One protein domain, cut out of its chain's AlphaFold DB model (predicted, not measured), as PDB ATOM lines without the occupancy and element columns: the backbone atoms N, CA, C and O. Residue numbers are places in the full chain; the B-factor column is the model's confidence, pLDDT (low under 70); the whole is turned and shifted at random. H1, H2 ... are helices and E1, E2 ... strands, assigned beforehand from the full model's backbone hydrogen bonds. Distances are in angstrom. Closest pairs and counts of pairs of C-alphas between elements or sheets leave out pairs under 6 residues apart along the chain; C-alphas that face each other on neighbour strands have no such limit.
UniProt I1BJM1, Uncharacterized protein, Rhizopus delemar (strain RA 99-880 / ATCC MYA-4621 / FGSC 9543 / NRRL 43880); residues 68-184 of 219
ATOM      1  N   GLY A  68     -37.305  -4.250  -1.518       89.31
ATOM      2  CA  GLY A  68     -37.137  -3.034  -0.717       89.31
ATOM      3  C   GLY A  68     -37.108  -3.283   0.794       89.31
ATOM      4  O   GLY A  68     -36.277  -2.705   1.486       89.31
ATOM      5  N   SER A  69     -37.950  -4.184   1.314       88.69
ATOM      6  CA  SER A  69     -37.950  -4.515   2.749       88.69
ATOM      7  C   SER A  69     -36.642  -5.178   3.186       88.69
ATOM      8  O   SER A  69     -36.113  -4.856   4.246       88.69
ATOM      9  N   VAL A  70     -36.072  -6.032   2.330       91.44
ATOM     10  CA  VAL A  70     -34.777  -6.675   2.578       91.44
ATOM     11  C   VAL A  70     -33.654  -5.639   2.559       91.44
ATOM     12  O   VAL A  70     -32.845  -5.606   3.482       91.44
ATOM     13  N   ILE A  71     -33.639  -4.746   1.562       92.56
ATOM     14  CA  ILE A  71     -32.647  -3.667   1.464       92.56
ATOM     15  C   ILE A  71     -32.682  -2.779   2.712       92.56
ATOM     16  O   ILE A  71     -31.633  -2.484   3.276       92.56
ATOM     17  N   VAL A  72     -33.870  -2.388   3.183       91.50
ATOM     18  CA  VAL A  72     -34.014  -1.565   4.393       91.50
ATOM     19  C   VAL A  72     -33.451  -2.283   5.618       91.50
ATOM     20  O   VAL A  72     -32.682  -1.685   6.367       91.50
ATOM     21  N   VAL A  73     -33.774  -3.565   5.812       92.69
ATOM     22  CA  VAL A  73     -33.258  -4.347   6.949       92.69
ATOM     23  C   VAL A  73     -31.734  -4.455   6.897       92.69
ATOM     24  O   VAL A  73     -31.069  -4.195   7.899       92.69
ATOM     25  N   VAL A  74     -31.168  -4.770   5.731       93.44
ATOM     26  CA  VAL A  74     -29.710  -4.847   5.549       93.44
ATOM     27  C   VAL A  74     -29.052  -3.495   5.826       93.44
ATOM     28  O   VAL A  74     -28.050  -3.443   6.536       93.44
ATOM     29  N   MET A  75     -29.634  -2.395   5.342       91.19
ATOM     30  CA  MET A  75     -29.129  -1.046   5.602       91.19
ATOM     31  C   MET A  75     -29.140  -0.700   7.090       91.19
ATOM     32  O   MET A  75     -28.159  -0.150   7.590       91.19
ATOM     33  N   VAL A  76     -30.205  -1.041   7.820       92.25
ATOM     34  CA  VAL A  76     -30.289  -0.815   9.274       92.25
ATOM     35  C   VAL A  76     -29.217  -1.618  10.013       92.25
ATOM     36  O   VAL A  76     -28.535  -1.070  10.879       92.25
ATOM     37  N   ILE A  77     -29.010  -2.883   9.643       94.50
ATOM     38  CA  ILE A  77     -27.981  -3.734  10.257       94.50
ATOM     39  C   ILE A  77     -26.579  -3.182   9.975       94.50
ATOM     40  O   ILE A  77     -25.795  -2.999  10.907       94.50
ATOM     41  N   ALA A  78     -26.274  -2.854   8.718       92.75
ATOM     42  CA  ALA A  78     -24.986  -2.284   8.328       92.75
ATOM     43  C   ALA A  78     -24.700  -0.965   9.067       92.75
ATOM     44  O   ALA A  78     -23.597  -0.748   9.569       92.75
ATOM     45  N   SER A  79     -25.722  -0.120   9.206       90.62
ATOM     46  CA  SER A  79     -25.670   1.132   9.969       90.62
ATOM     47  C   SER A  79     -25.345   0.899  11.443       90.62
ATOM     48  O   SER A  79     -24.482   1.573  12.009       90.62
ATOM     49  N   GLY A  80     -26.010  -0.081  12.063       91.94
ATOM     50  CA  GLY A  80     -25.754  -0.474  13.446       91.94
ATOM     51  C   GLY A  80     -24.325  -0.976  13.643       91.94
ATOM     52  O   GLY A  80     -23.634  -0.522  14.555       91.94
ATOM     53  N   MET A  81     -23.839  -1.847  12.752       93.31
ATOM     54  CA  MET A  81     -22.463  -2.354  12.798       93.31
ATOM     55  C   MET A  81     -21.431  -1.233  12.673       93.31
ATOM     56  O   MET A  81     -20.464  -1.203  13.432       93.31
ATOM     57  N   GLN A  82     -21.645  -0.283  11.763       90.56
ATOM     58  CA  GLN A  82     -20.755   0.863  11.608       90.56
ATOM     59  C   GLN A  82     -20.710   1.723  12.879       90.56
ATOM     60  O   GLN A  82     -19.631   2.138  13.303       90.56
ATOM     61  N   TYR A  83     -21.863   1.975  13.505       91.50
ATOM     62  CA  TYR A  83     -21.925   2.727  14.757       91.50
ATOM     63  C   TYR A  83     -21.145   2.026  15.875       91.50
ATOM     64  O   TYR A  83     -20.328   2.654  16.550       91.50
ATOM     65  N   ILE A  84     -21.339   0.713  16.025       92.94
ATOM     66  CA  ILE A  84     -20.624  -0.095  17.021       92.94
ATOM     67  C   ILE A  84     -19.117  -0.079  16.749       92.94
ATOM     68  O   ILE A  84     -18.336   0.147  17.672       92.94
ATOM     69  N   ALA A  85     -18.690  -0.247  15.495       92.50
ATOM     70  CA  ALA A  85     -17.279  -0.172  15.123       92.50
ATOM     71  C   ALA A  85     -16.666   1.194  15.482       92.50
ATOM     72  O   ALA A  85     -15.558   1.254  16.014       92.50
ATOM     73  N   GLY A  86     -17.407   2.287  15.265       91.19
ATOM     74  CA  GLY A  86     -17.006   3.629  15.686       91.19
ATOM     75  C   GLY A  86     -16.834   3.747  17.202       91.19
ATOM     76  O   GLY A  86     -15.822   4.275  17.661       91.19
ATOM     77  N   GLN A  87     -17.779   3.214  17.982       91.56
ATOM     78  CA  GLN A  87     -17.690   3.177  19.449       91.56
ATOM     79  C   GLN A  87     -16.459   2.404  19.910       91.56
ATOM     80  O   GLN A  87     -15.649   2.922  20.674       91.56
ATOM     81  N   VAL A  88     -16.263   1.198  19.385       93.62
ATOM     82  CA  VAL A  88     -15.108   0.357  19.712       93.62
ATOM     83  C   VAL A  88     -13.794   1.062  19.366       93.62
ATOM     84  O   VAL A  88     -12.860   1.037  20.165       93.62
ATOM     85  N   ASN A  89     -13.713   1.739  18.220       92.31
ATOM     86  CA  ASN A  89     -12.525   2.494  17.831       92.31
ATOM     87  C   ASN A  89     -12.253   3.676  18.780       92.31
ATOM     88  O   ASN A  89     -11.115   3.869  19.202       92.31
ATOM     89  N   TYR A  90     -13.291   4.420  19.177       92.38
ATOM     90  CA  TYR A  90     -13.172   5.509  20.152       92.38
ATOM     91  C   TYR A  90     -12.610   5.014  21.491       92.38
ATOM     92  O   TYR A  90     -11.629   5.566  21.994       92.38
ATOM     93  N   TYR A  91     -13.176   3.935  22.041       92.31
ATOM     94  CA  TYR A  91     -12.693   3.358  23.296       92.31
ATOM     95  C   TYR A  91     -11.261   2.838  23.173       92.31
ATOM     96  O   TYR A  91     -10.445   3.102  24.052       92.31
ATOM     97  N   GLN A  92     -10.924   2.153  22.077       92.81
ATOM     98  CA  GLN A  92      -9.566   1.660  21.848       92.81
ATOM     99  C   GLN A  92      -8.541   2.790  21.751       92.81
ATOM    100  O   GLN A  92      -7.485   2.703  22.375       92.81
ATOM    101  N   GLN A  93      -8.835   3.855  21.001       91.25
ATOM    102  CA  GLN A  93      -7.929   4.996  20.866       91.25
ATOM    103  C   GLN A  93      -7.746   5.731  22.194       91.25
ATOM    104  O   GLN A  93      -6.613   6.019  22.575       91.25
ATOM    105  N   ARG A  94      -8.833   5.967  22.938       91.69
ATOM    106  CA  ARG A  94      -8.762   6.561  24.278       91.69
ATOM    107  C   ARG A  94      -7.889   5.715  25.202       91.69
ATOM    108  O   ARG A  94      -6.974   6.239  25.825       91.69
ATOM    109  N   ASN A  95      -8.137   4.407  25.252       92.12
ATOM    110  CA  ASN A  95      -7.392   3.499  26.120       92.12
ATOM    111  C   ASN A  95      -5.909   3.418  25.732       92.12
ATOM    112  O   ASN A  95      -5.047   3.299  26.594       92.12
ATOM    113  N   ARG A  96      -5.601   3.520  24.435       90.44
ATOM    114  CA  ARG A  96      -4.226   3.582  23.934       90.44
ATOM    115  C   ARG A  96      -3.500   4.842  24.413       90.44
ATOM    116  O   ARG A  96      -2.371   4.731  24.868       90.44
ATOM    117  N   ILE A  97      -4.139   6.013  24.343       90.06
ATOM    118  CA  ILE A  97      -3.547   7.274  24.827       90.06
ATOM    119  C   ILE A  97      -3.291   7.207  26.332       90.06
ATOM    120  O   ILE A  97      -2.195   7.542  26.767       90.06
ATOM    121  N   VAL A  98      -4.271   6.732  27.109       91.00
ATOM    122  CA  VAL A  98      -4.131   6.583  28.567       91.00
ATOM    123  C   VAL A  98      -2.947   5.680  28.909       91.00
ATOM    124  O   VAL A  98      -2.097   6.075  29.700       91.00
ATOM    125  N   ARG A  99      -2.823   4.524  28.245       90.81
ATOM    126  CA  ARG A  99      -1.681   3.620  28.446       90.81
ATOM    127  C   ARG A  99      -0.343   4.277  28.125       90.81
ATOM    128  O   ARG A  99       0.582   4.166  28.913       90.81
ATOM    129  N   PHE A 100      -0.251   5.030  27.030       90.06
ATOM    130  CA  PHE A 100       0.983   5.752  26.715       90.06
ATOM    131  C   PHE A 100       1.338   6.820  27.757       90.06
ATOM    132  O   PHE A 100       2.515   7.033  28.039       90.06
ATOM    133  N   VAL A 101       0.345   7.494  28.344       90.44
ATOM    134  CA  VAL A 101       0.581   8.433  29.451       90.44
ATOM    135  C   VAL A 101       1.076   7.691  30.694       90.44
ATOM    136  O   VAL A 101       2.013   8.154  31.343       90.44
ATOM    137  N   GLU A 102       0.479   6.545  31.024       89.94
ATOM    138  CA  GLU A 102       0.901   5.699  32.146       89.94
ATOM    139  C   GLU A 102       2.333   5.179  31.968       89.94
ATOM    140  O   GLU A 102       3.138   5.311  32.889       89.94
ATOM    141  N   ASP A 103       2.687   4.690  30.779       90.62
ATOM    142  CA  ASP A 103       4.041   4.226  30.459       90.62
ATOM    143  C   ASP A 103       5.056   5.372  30.591       90.62
ATOM    144  O   ASP A 103       6.076   5.245  31.276       90.62
ATOM    145  N   ALA A 104       4.747   6.542  30.018       89.75
ATOM    146  CA  ALA A 104       5.581   7.737  30.131       89.75
ATOM    147  C   ALA A 104       5.787   8.165  31.597       89.75
ATOM    148  O   ALA A 104       6.900   8.517  31.998       89.75
ATOM    149  N   ARG A 105       4.737   8.086  32.425       88.94
ATOM    150  CA  ARG A 105       4.815   8.330  33.874       88.94
ATOM    151  C   ARG A 105       5.647   7.284  34.597       88.94
ATOM    152  O   ARG A 105       6.407   7.653  35.487       88.94
ATOM    153  N   GLY A 106       5.543   6.016  34.212       89.00
ATOM    154  CA  GLY A 106       6.372   4.936  34.738       89.00
ATOM    155  C   GLY A 106       7.859   5.214  34.516       89.00
ATOM    156  O   GLY A 106       8.640   5.196  35.468       89.00
ATOM    157  N   HIS A 107       8.242   5.588  33.293       87.94
ATOM    158  CA  HIS A 107       9.618   5.989  32.977       87.94
ATOM    159  C   HIS A 107      10.057   7.249  33.729       87.94
ATOM    160  O   HIS A 107      11.212   7.354  34.148       87.94
ATOM    161  N   LEU A 108       9.157   8.214  33.910       86.75
ATOM    162  CA  LEU A 108       9.451   9.437  34.648       86.75
ATOM    163  C   LEU A 108       9.688   9.158  36.138       86.75
ATOM    164  O   LEU A 108      10.654   9.661  36.704       86.75
ATOM    165  N   ALA A 109       8.850   8.322  36.754       86.50
ATOM    166  CA  ALA A 109       8.983   7.908  38.146       86.50
ATOM    167  C   ALA A 109      10.242   7.059  38.376       86.50
ATOM    168  O   ALA A 109      10.924   7.254  39.381       86.50
ATOM    169  N   ALA A 110      10.592   6.171  37.438       86.50
ATOM    170  CA  ALA A 110      11.803   5.351  37.512       86.50
ATOM    171  C   ALA A 110      13.094   6.185  37.466       86.50
ATOM    172  O   ALA A 110      14.065   5.863  38.148       86.50
ATOM    173  N   ASN A 111      13.099   7.274  36.692       83.25
ATOM    174  CA  ASN A 111      14.246   8.176  36.562       83.25
ATOM    175  C   ASN A 111      14.267   9.305  37.609       83.25
ATOM    176  O   ASN A 111      15.180  10.135  37.606       83.25
ATOM    177  N   ALA A 112      13.264   9.379  38.487       84.38
ATOM    178  CA  ALA A 112      13.156  10.457  39.456       84.38
ATOM    179  C   ALA A 112      14.040  10.216  40.698       84.38
ATOM    180  O   ALA A 112      14.215   9.077  41.139       84.38
ATOM    181  N   PRO A 113      14.599  11.278  41.311       81.94
ATOM    182  CA  PRO A 113      15.372  11.149  42.542       81.94
ATOM    183  C   PRO A 113      14.509  10.585  43.682       81.94
ATOM    184  O   PRO A 113      13.347  10.963  43.850       81.94
ATOM    185  N   LYS A 114      15.093   9.687  44.491       78.50
ATOM    186  CA  LYS A 114      14.405   9.005  45.603       78.50
ATOM    187  C   LYS A 114      13.661  10.014  46.492       78.50
ATOM    188  O   LYS A 114      14.261  10.964  46.986       78.50
ATOM    189  N   GLY A 115      12.361   9.788  46.697       75.19
ATOM    190  CA  GLY A 115      11.494  10.633  47.533       75.19
ATOM    191  C   GLY A 115      10.649  11.670  46.781       75.19
ATOM    192  O   GLY A 115       9.815  12.326  47.401       75.19
ATOM    193  N   ARG A 116      10.796  11.805  45.455       68.94
ATOM    194  CA  ARG A 116       9.907  12.625  44.620       68.94
ATOM    195  C   ARG A 116       9.569  11.865  43.341       68.94
ATOM    196  O   ARG A 116      10.449  11.655  42.526       68.94
ATOM    197  N   ALA A 117       8.304  11.500  43.148       72.38
ATOM    198  CA  ALA A 117       7.797  10.987  41.875       72.38
ATOM    199  C   ALA A 117       6.986  12.106  41.202       72.38
ATOM    200  O   ALA A 117       5.842  12.342  41.598       72.38
ATOM    201  N   PRO A 118       7.573  12.874  40.265       75.81
ATOM    202  CA  PRO A 118       6.800  13.865  39.538       75.81
ATOM    203  C   PRO A 118       5.733  13.147  38.697       75.81
ATOM    204  O   PRO A 118       5.958  12.057  38.189       75.81
ATOM    205  N   SER A 119       4.542  13.728  38.579       73.38
ATOM    206  CA  SER A 119       3.465  13.205  37.718       73.38
ATOM    207  C   SER A 119       3.451  13.858  36.331       73.38
ATOM    208  O   SER A 119       2.795  13.363  35.411       73.38
ATOM    209  N   LEU A 120       4.180  14.970  36.195       83.44
ATOM    210  CA  LEU A 120       4.262  15.838  35.027       83.44
ATOM    211  C   LEU A 120       5.729  16.155  34.740       83.44
ATOM    212  O   LEU A 120       6.508  16.395  35.666       83.44
ATOM    213  N   GLY A 121       6.106  16.187  33.465       83.69
ATOM    214  CA  GLY A 121       7.470  16.514  33.060       83.69
ATOM    215  C   GLY A 121       7.917  15.823  31.779       83.69
ATOM    216  O   GLY A 121       7.121  15.231  31.054       83.69
ATOM    217  N   LYS A 122       9.215  15.935  31.494       86.06
ATOM    218  CA  LYS A 122       9.847  15.348  30.309       86.06
ATOM    219  C   LYS A 122      10.249  13.908  30.605       86.06
ATOM    220  O   LYS A 122      11.009  13.667  31.539       86.06
ATOM    221  N   SER A 123       9.770  12.983  29.795       86.19
ATOM    222  CA  SER A 123      10.033  11.551  29.876       86.19
ATOM    223  C   SER A 123      10.467  11.011  28.517       86.19
ATOM    224  O   SER A 123      10.517  11.730  27.518       86.19
ATOM    225  N   PHE A 124      10.804   9.729  28.494       86.44
ATOM    226  CA  PHE A 124      11.020   8.979  27.269       86.44
ATOM    227  C   PHE A 124       9.929   7.924  27.165       86.44
ATOM    228  O   PHE A 124       9.506   7.378  28.183       86.44
ATOM    229  N   ILE A 125       9.463   7.677  25.947       87.62
ATOM    230  CA  ILE A 125       8.533   6.592  25.658       87.62
ATOM    231  C   ILE A 125       9.083   5.763  24.509       87.62
ATOM    232  O   ILE A 125       9.560   6.302  23.508       87.62
ATOM    233  N   GLU A 126       9.032   4.450  24.674       84.94
ATOM    234  CA  GLU A 126       9.427   3.497  23.648       84.94
ATOM    235  C   GLU A 126       8.202   3.173  22.793       84.94
ATOM    236  O   GLU A 126       7.215   2.607  23.259       84.94
ATOM    237  N   ILE A 127       8.236   3.588  21.526       81.38
ATOM    238  CA  ILE A 127       7.189   3.280  20.550       81.38
ATOM    239  C   ILE A 127       7.812   2.325  19.533       81.38
ATOM    240  O   ILE A 127       8.514   2.742  18.610       81.38
ATOM    241  N   GLY A 128       7.575   1.025  19.720       81.19
ATOM    242  CA  GLY A 128       8.256  -0.019  18.951       81.19
ATOM    243  C   GLY A 128       9.724  -0.125  19.366       81.19
ATOM    244  O   GLY A 128      10.007  -0.355  20.532       81.19
ATOM    245  N   GLU A 129      10.652   0.069  18.428       78.00
ATOM    246  CA  GLU A 129      12.106  -0.003  18.677       78.00
ATOM    247  C   GLU A 129      12.767   1.374  18.871       78.00
ATOM    248  O   GLU A 129      13.991   1.483  18.925       78.00
ATOM    249  N   ARG A 130      11.982   2.459  18.924       82.00
ATOM    250  CA  ARG A 130      12.509   3.828  19.028       82.00
ATOM    251  C   ARG A 130      12.061   4.485  20.326       82.00
ATOM    252  O   ARG A 130      10.862   4.596  20.582       82.00
ATOM    253  N   ALA A 131      13.025   4.979  21.097       83.81
ATOM    254  CA  ALA A 131      12.771   5.841  22.242       83.81
ATOM    255  C   ALA A 131      12.612   7.291  21.766       83.81
ATOM    256  O   ALA A 131      13.529   7.859  21.176       83.81
ATOM    257  N   MET A 132      11.453   7.894  22.019       87.50
ATOM    258  CA  MET A 132      11.178   9.294  21.687       87.50
ATOM    259  C   MET A 132      11.054  10.126  22.958       87.50
ATOM    260  O   MET A 132      10.591   9.644  23.995       87.50
ATOM    261  N   ARG A 133      11.441  11.402  22.876       87.06
ATOM    262  CA  ARG A 133      11.216  12.357  23.967       87.06
ATOM    263  C   ARG A 133       9.738  12.709  24.017       87.06
ATOM    264  O   ARG A 133       9.155  13.110  23.012       87.06
ATOM    265  N   CYS A 134       9.140  12.604  25.191       88.88
ATOM    266  CA  CYS A 134       7.758  12.988  25.418       88.88
ATOM    267  C   CYS A 134       7.636  13.915  26.629       88.88
ATOM    268  O   CYS A 134       8.499  13.964  27.504       88.88
ATOM    269  N   GLU A 135       6.578  14.709  26.654       89.56
ATOM    270  CA  GLU A 135       6.254  15.610  27.750       89.56
ATOM    271  C   GLU A 135       4.839  15.307  28.230       89.56
ATOM    272  O   GLU A 135       3.860  15.466  27.494       89.56
ATOM    273  N   VAL A 136       4.747  14.844  29.476       88.75
ATOM    274  CA  VAL A 136       3.485  14.551  30.150       88.75
ATOM    275  C   VAL A 136       2.944  15.860  30.712       88.75
ATOM    276  O   VAL A 136       3.500  16.404  31.670       88.75
ATOM    277  N   LYS A 137       1.864  16.370  30.110       85.88
ATOM    278  CA  LYS A 137       1.200  17.613  30.532       85.88
ATOM    279  C   LYS A 137      -0.045  17.382  31.390       85.88
ATOM    280  O   LYS A 137      -0.456  18.300  32.091       85.88
ATOM    281  N   GLY A 138      -0.628  16.183  31.373       83.69
ATOM    282  CA  GLY A 138      -1.801  15.834  32.180       83.69
ATOM    283  C   GLY A 138      -2.088  14.333  32.195       83.69
ATOM    284  O   GLY A 138      -1.293  13.550  31.682       83.69
ATOM    285  N   ASP A 139      -3.228  13.941  32.769       77.25
ATOM    286  CA  ASP A 139      -3.670  12.532  32.839       77.25
ATOM    287  C   ASP A 139      -4.001  11.925  31.472       77.25
ATOM    288  O   ASP A 139      -3.858  10.724  31.275       77.25
ATOM    289  N   GLU A 140      -4.408  12.752  30.512       82.19
ATOM    290  CA  GLU A 140      -4.825  12.306  29.178       82.19
ATOM    291  C   GLU A 140      -4.212  13.157  28.054       82.19
ATOM    292  O   GLU A 140      -4.737  13.219  26.939       82.19
ATOM    293  N   TYR A 141      -3.105  13.842  28.358       85.94
ATOM    294  CA  TYR A 141      -2.443  14.755  27.435       85.94
ATOM    295  C   TYR A 141      -0.928  14.539  27.418       85.94
ATOM    296  O   TYR A 141      -0.225  14.827  28.395       85.94
ATOM    297  N   LEU A 142      -0.444  14.045  26.279       87.56
ATOM    298  CA  LEU A 142       0.954  13.723  26.014       87.56
ATOM    299  C   LEU A 142       1.416  14.436  24.743       87.56
ATOM    300  O   LEU A 142       0.750  14.368  23.709       87.56
ATOM    301  N   ILE A 143       2.574  15.087  24.799       88.62
ATOM    302  CA  ILE A 143       3.238  15.631  23.610       88.62
ATOM    303  C   ILE A 143       4.439  14.748  23.305       88.62
ATOM    304  O   ILE A 143       5.303  14.573  24.161       88.62
ATOM    305  N   VAL A 144       4.503  14.193  22.099       88.12
ATOM    306  CA  VAL A 144       5.634  13.377  21.644       88.12
ATOM    307  C   VAL A 144       6.435  14.178  20.623       88.12
ATOM    308  O   VAL A 144       5.868  14.694  19.660       88.12
ATOM    309  N   TYR A 145       7.746  14.276  20.838       86.38
ATOM    310  CA  TYR A 145       8.701  14.952  19.962       86.38
ATOM    311  C   TYR A 145       9.498  13.897  19.177       86.38
ATOM    312  O   TYR A 145      10.510  13.398  19.674       86.38
ATOM    313  N   PRO A 146       9.035  13.499  17.984       82.50
ATOM    314  CA  PRO A 146       9.846  12.724  17.050       82.50
ATOM    315  C   PRO A 146      11.012  13.576  16.519       82.50
ATOM    316  O   PRO A 146      10.823  14.758  16.248       82.50
ATOM    317  N   ASP A 147      12.193  12.977  16.337       79.62
ATOM    318  CA  ASP A 147      13.443  13.711  16.053       79.62
ATOM    319  C   ASP A 147      13.376  14.651  14.828       79.62
ATOM    320  O   ASP A 147      13.924  15.748  14.877       79.62
ATOM    321  N   ASP A 148      12.644  14.266  13.775       75.69
ATOM    322  CA  ASP A 148      12.591  14.999  12.496       75.69
ATOM    323  C   ASP A 148      11.185  15.507  12.110       75.69
ATOM    324  O   ASP A 148      10.957  15.915  10.969       75.69
ATOM    325  N   ARG A 149      10.190  15.431  13.007       75.00
ATOM    326  CA  ARG A 149       8.801  15.829  12.696       75.00
ATOM    327  C   ARG A 149       8.232  16.782  13.735       75.00
ATOM    328  O   ARG A 149       8.714  16.882  14.857       75.00
ATOM    329  N   GLU A 150       7.170  17.478  13.342       81.62
ATOM    330  CA  GLU A 150       6.426  18.346  14.250       81.62
ATOM    331  C   GLU A 150       5.908  17.568  15.474       81.62
ATOM    332  O   GLU A 150       5.556  16.385  15.354       81.62
ATOM    333  N   PRO A 151       5.859  18.214  16.655       82.25
ATOM    334  CA  PRO A 151       5.405  17.576  17.880       82.25
ATOM    335  C   PRO A 151       3.963  17.098  17.732       82.25
ATOM    336  O   PRO A 151       3.043  17.877  17.461       82.25
ATOM    337  N   VAL A 152       3.758  15.801  17.944       85.56
ATOM    338  CA  VAL A 152       2.433  15.199  17.853       85.56
ATOM    339  C   VAL A 152       1.769  15.308  19.215       85.56
ATOM    340  O   VAL A 152       2.266  14.805  20.224       85.56
ATOM    341  N   HIS A 153       0.630  15.986  19.229       85.31
ATOM    342  CA  HIS A 153      -0.160  16.212  20.424       85.31
ATOM    343  C   HIS A 153      -1.205  15.102  20.535       85.31
ATOM    344  O   HIS A 153      -2.109  14.993  19.705       85.31
ATOM    345  N   TRP A 154      -1.074  14.249  21.545       82.31
ATOM    346  CA  TRP A 154      -2.041  13.200  21.849       82.31
ATOM    347  C   TRP A 154      -2.903  13.660  23.015       82.31
ATOM    348  O   TRP A 154      -2.466  13.668  24.164       82.31
ATOM    349  N   ASN A 155      -4.127  14.080  22.701       84.81
ATOM    350  CA  ASN A 155      -5.121  14.517  23.674       84.81
ATOM    351  C   ASN A 155      -6.410  13.712  23.490       84.81
ATOM    352  O   ASN A 155      -6.861  13.509  22.360       84.81
ATOM    353  N   THR A 156      -7.040  13.305  24.588       79.00
ATOM    354  CA  THR A 156      -8.360  12.668  24.546       79.00
ATOM    355  C   THR A 156      -9.482  13.612  24.117       79.00
ATOM    356  O   THR A 156     -10.475  13.158  23.545       79.00
ATOM    357  N   ALA A 157      -9.319  14.923  24.316       76.62
ATOM    358  CA  ALA A 157     -10.310  15.940  23.961       76.62
ATOM    359  C   ALA A 157     -10.554  16.060  22.446       76.62
ATOM    360  O   ALA A 157     -11.634  16.468  22.025       76.62
ATOM    361  N   TRP A 158      -9.576  15.680  21.620       73.06
ATOM    362  CA  TRP A 158      -9.700  15.714  20.160       73.06
ATOM    363  C   TRP A 158     -10.348  14.456  19.576       73.06
ATOM    364  O   TRP A 158     -10.642  14.415  18.380       73.06
ATOM    365  N   LEU A 159     -10.615  13.427  20.393       80.44
ATOM    366  CA  LEU A 159     -11.345  12.263  19.910       80.44
ATOM    367  C   LEU A 159     -12.814  12.619  19.698       80.44
ATOM    368  O   LEU A 159     -13.595  12.770  20.641       80.44
ATOM    369  N   LYS A 160     -13.212  12.669  18.427       80.31
ATOM    370  CA  LYS A 160     -14.612  12.808  18.043       80.31
ATOM    371  C   LYS A 160     -15.399  11.587  18.528       80.31
ATOM    372  O   LYS A 160     -15.171  10.463  18.078       80.31
ATOM    373  N   LYS A 161     -16.353  11.812  19.435       82.31
ATOM    374  CA  LYS A 161     -17.285  10.772  19.886       82.31
ATOM    375  C   LYS A 161     -18.176  10.349  18.710       82.31
ATOM    376  O   LYS A 161     -18.682  11.230  18.005       82.31
ATOM    377  N   PRO A 162     -18.398   9.042  18.481       81.31
ATOM    378  CA  PRO A 162     -19.231   8.600  17.371       81.31
ATOM    379  C   PRO A 162     -20.658   9.090  17.596       81.31
ATOM    380  O   PRO A 162     -21.319   8.690  18.555       81.31
ATOM    381  N   THR A 163     -21.127   9.975  16.722       82.62
ATOM    382  CA  THR A 163     -22.493  10.494  16.772       82.62
ATOM    383  C   THR A 163     -23.351   9.705  15.793       82.62
ATOM    384  O   THR A 163     -22.902   9.348  14.707       82.62
ATOM    385  N   ILE A 164     -24.616   9.466  16.140       74.88
ATOM    386  CA  ILE A 164     -25.581   8.760  15.274       74.88
ATOM    387  C   ILE A 164     -25.712   9.460  13.904       74.88
ATOM    388  O   ILE A 164     -25.965   8.826  12.888       74.88
ATOM    389  N   GLN A 165     -25.457  10.768  13.853       70.69
ATOM    390  CA  GLN A 165     -25.470  11.568  12.628       70.69
ATOM    391  C   GLN A 165     -24.307  11.281  11.662       70.69
ATOM    392  O   GLN A 165     -24.414  11.624  10.487       70.69
ATOM    393  N   ASP A 166     -23.223  10.652  12.127       72.88
ATOM    394  CA  ASP A 166     -22.078  10.278  11.288       72.88
ATOM    395  C   ASP A 166     -22.267   8.917  10.598       72.88
ATOM    396  O   ASP A 166     -21.456   8.527   9.757       72.88
ATOM    397  N   VAL A 167     -23.341   8.190  10.926       83.31
ATOM    398  CA  VAL A 167     -23.670   6.916  10.286       83.31
ATOM    399  C   VAL A 167     -23.961   7.159   8.806       83.31
ATOM    400  O   VAL A 167     -24.692   8.089   8.449       83.31
ATOM    401  N   PHE A 168     -23.404   6.313   7.932       79.62
ATOM    402  CA  PHE A 168     -23.489   6.467   6.472       79.62
ATOM    403  C   PHE A 168     -24.934   6.660   5.993       79.62
ATOM    404  O   PHE A 168     -25.199   7.519   5.154       79.62
ATOM    405  N   MET A 169     -25.872   5.936   6.602       77.25
ATOM    406  CA  MET A 169     -27.289   5.964   6.250       77.25
ATOM    407  C   MET A 169     -27.949   7.328   6.474       77.25
ATOM    408  O   MET A 169     -28.908   7.661   5.791       77.25
ATOM    409  N   ILE A 170     -27.432   8.131   7.405       76.12
ATOM    410  CA  ILE A 170     -27.937   9.480   7.697       76.12
ATOM    411  C   ILE A 170     -27.088  10.536   6.984       76.12
ATOM    412  O   ILE A 170     -27.617  11.538   6.503       76.12
ATOM    413  N   ARG A 171     -25.774  10.314   6.873       81.69
ATOM    414  CA  ARG A 171     -24.844  11.241   6.221       81.69
ATOM    415  C   ARG A 171     -25.058  11.322   4.708       81.69
ATOM    416  O   ARG A 171     -25.085  12.422   4.169       81.69
ATOM    417  N   MET A 172     -25.222  10.190   4.027       79.69
ATOM    418  CA  MET A 172     -25.364  10.140   2.566       79.69
ATOM    419  C   MET A 172     -26.602  10.867   2.033       79.69
ATOM    420  O   MET A 172     -26.433  11.679   1.123       79.69
ATOM    421  N   PRO A 173     -27.824  10.660   2.570       81.19
ATOM    422  CA  PRO A 173     -28.979  11.409   2.092       81.19
ATOM    423  C   PRO A 173     -28.837  12.899   2.387       81.19
ATOM    424  O   PRO A 173     -29.163  13.694   1.516       81.19
ATOM    425  N   LYS A 174     -28.278  13.297   3.541       80.19
ATOM    426  CA  LYS A 174     -27.983  14.712   3.824       80.19
ATOM    427  C   LYS A 174     -27.056  15.313   2.770       80.19
ATOM    428  O   LYS A 174     -27.422  16.297   2.149       80.19
ATOM    429  N   GLN A 175     -25.927  14.666   2.480       80.38
ATOM    430  CA  GLN A 175     -24.980  15.140   1.465       80.38
ATOM    431  C   GLN A 175     -25.574  15.171   0.052       80.38
ATOM    432  O   GLN A 175     -25.223  16.036  -0.745       80.38
ATOM    433  N   TRP A 176     -26.458  14.230  -0.280       83.31
ATOM    434  CA  TRP A 176     -27.123  14.196  -1.580       83.31
ATOM    435  C   TRP A 176     -28.181  15.300  -1.701       83.31
ATOM    436  O   TRP A 176     -28.227  15.991  -2.715       83.31
ATOM    437  N   ILE A 177     -28.956  15.534  -0.639       81.75
ATOM    438  CA  ILE A 177     -29.903  16.648  -0.525       81.75
ATOM    439  C   ILE A 177     -29.153  17.981  -0.581       81.75
ATOM    440  O   ILE A 177     -29.536  18.836  -1.366       81.75
ATOM    441  N   ASP A 178     -28.055  18.145   0.156       82.88
ATOM    442  CA  ASP A 178     -27.242  19.370   0.159       82.88
ATOM    443  C   ASP A 178     -26.675  19.684  -1.236       82.88
ATOM    444  O   ASP A 178     -26.652  20.844  -1.657       82.88
ATOM    445  N   ARG A 179     -26.283  18.646  -1.992       78.56
ATOM    446  CA  ARG A 179     -25.846  18.765  -3.393       78.56
ATOM    447  C   ARG A 179     -26.986  19.115  -4.351       78.56
ATOM    448  O   ARG A 179     -26.748  19.849  -5.303       78.56
ATOM    449  N   LEU A 180     -28.201  18.614  -4.115       80.88
ATOM    450  CA  LEU A 180     -29.377  18.893  -4.950       80.88
ATOM    451  C   LEU A 180     -30.021  20.254  -4.654       80.88
ATOM    452  O   LEU A 180     -30.531  20.899  -5.562       80.88
ATOM    453  N   ILE A 181     -29.983  20.705  -3.401       80.88
ATOM    454  CA  ILE A 181     -30.546  21.984  -2.941       80.88
ATOM    455  C   ILE A 181     -29.554  23.148  -3.077       80.88
ATOM    456  O   ILE A 181     -29.883  24.287  -2.758       80.88
ATOM    457  N   GLY A 182     -28.357  22.905  -3.618       64.88
ATOM    458  CA  GLY A 182     -27.399  23.970  -3.909       64.88
ATOM    459  C   GLY A 182     -26.959  24.721  -2.652       64.88
ATOM    460  O   GLY A 182     -26.761  25.937  -2.690       64.88
ATOM    461  N   LYS A 183     -26.817  24.024  -1.516       56.34
ATOM    462  CA  LYS A 183     -26.303  24.655  -0.300       56.34
ATOM    463  C   LYS A 183     -24.776  24.667  -0.351       56.34
ATOM    464  O   LYS A 183     -24.132  23.625  -0.248       56.34
ATOM    465  N   LYS A 184     -24.225  25.873  -0.532       48.19
ATOM    466  CA  LYS A 184     -22.797  26.192  -0.399       48.19
ATOM    467  C   LYS A 184     -22.223  25.606   0.892       48.19
ATOM    468  O   LYS A 184     -22.870  25.644   1.940       48.19
TER     469      LYS A 184
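This is residues 68 to 184 of the 219 residues of an uncharacterized protein of Rhizopus delemar (strain RA 99-880 / ATCC MYA-4621 / FGSC 9543 / NRRL 43880) (UniProt I1BJM1). A small, strongly twisted sheet of four strands, E1 to E4, has one face covered by residues 94 to 110 of a very long helix, H1; the rest of H1 runs on past the sheet. After E4 the chain folds back to a short helix, H2, whose first residues meet H1 near its other end and whose residues 176 to 180 stick out. The printed part has 117 residues with two named helices and four strands, in the order H1 E1 E2 E3 E4 H2; the antiparallel sheet runs E1 E2 E3 E4, and the class is mixed. The whole is extended, with a radius of gyration of the C-alphas of 21.3 A and spans of 70 by 32 by 25 A.

E1, residues 121 to 127, E2, 130 to 136, E3, 141 to 145, and E4, 152 to 155, form a meander of three hairpins, each strand the antiparallel neighbour of the one before. Within hydrogen-bond range are N 123 and O 134, 2.8 A, N 135 and O 143, 2.8 A, and N 154 and O 142, 2.8 A. H1, residues 68 to 110, is on the sheet, two layers, at a height of 7.5 A, slantwise to the strands at 57 degrees to E1 on the local plane; its closest C-alphas to E1 are Leu 108 and Ser 123, 5.3 A. H2, residues 168 to 180, is not on the sheet; it only just touches H1, with 3 pairs of C-alphas within 8 A, the closest Ser 79 and Met 169, 6.3 A. Every O i to N i+4 pair is within range in H1, 7 of 9 in H2.

H1 spans 62.7 A from C-alpha 68 at (-37.137, -3.034, -0.717); E1 spans 18.2 A, E2 17.9 A, E3 13.4 A, E4 9.6 A, and H2 17.9 A, to C-alpha 180 at (-29.377, 18.893, -4.950).

The C-alphas farthest apart, Gly 68 and Lys 114, are 70.3 A apart. The printed part has no cut; the link E4 to H2 is long. Residues 116 and 182 to 184 have pLDDT under 70.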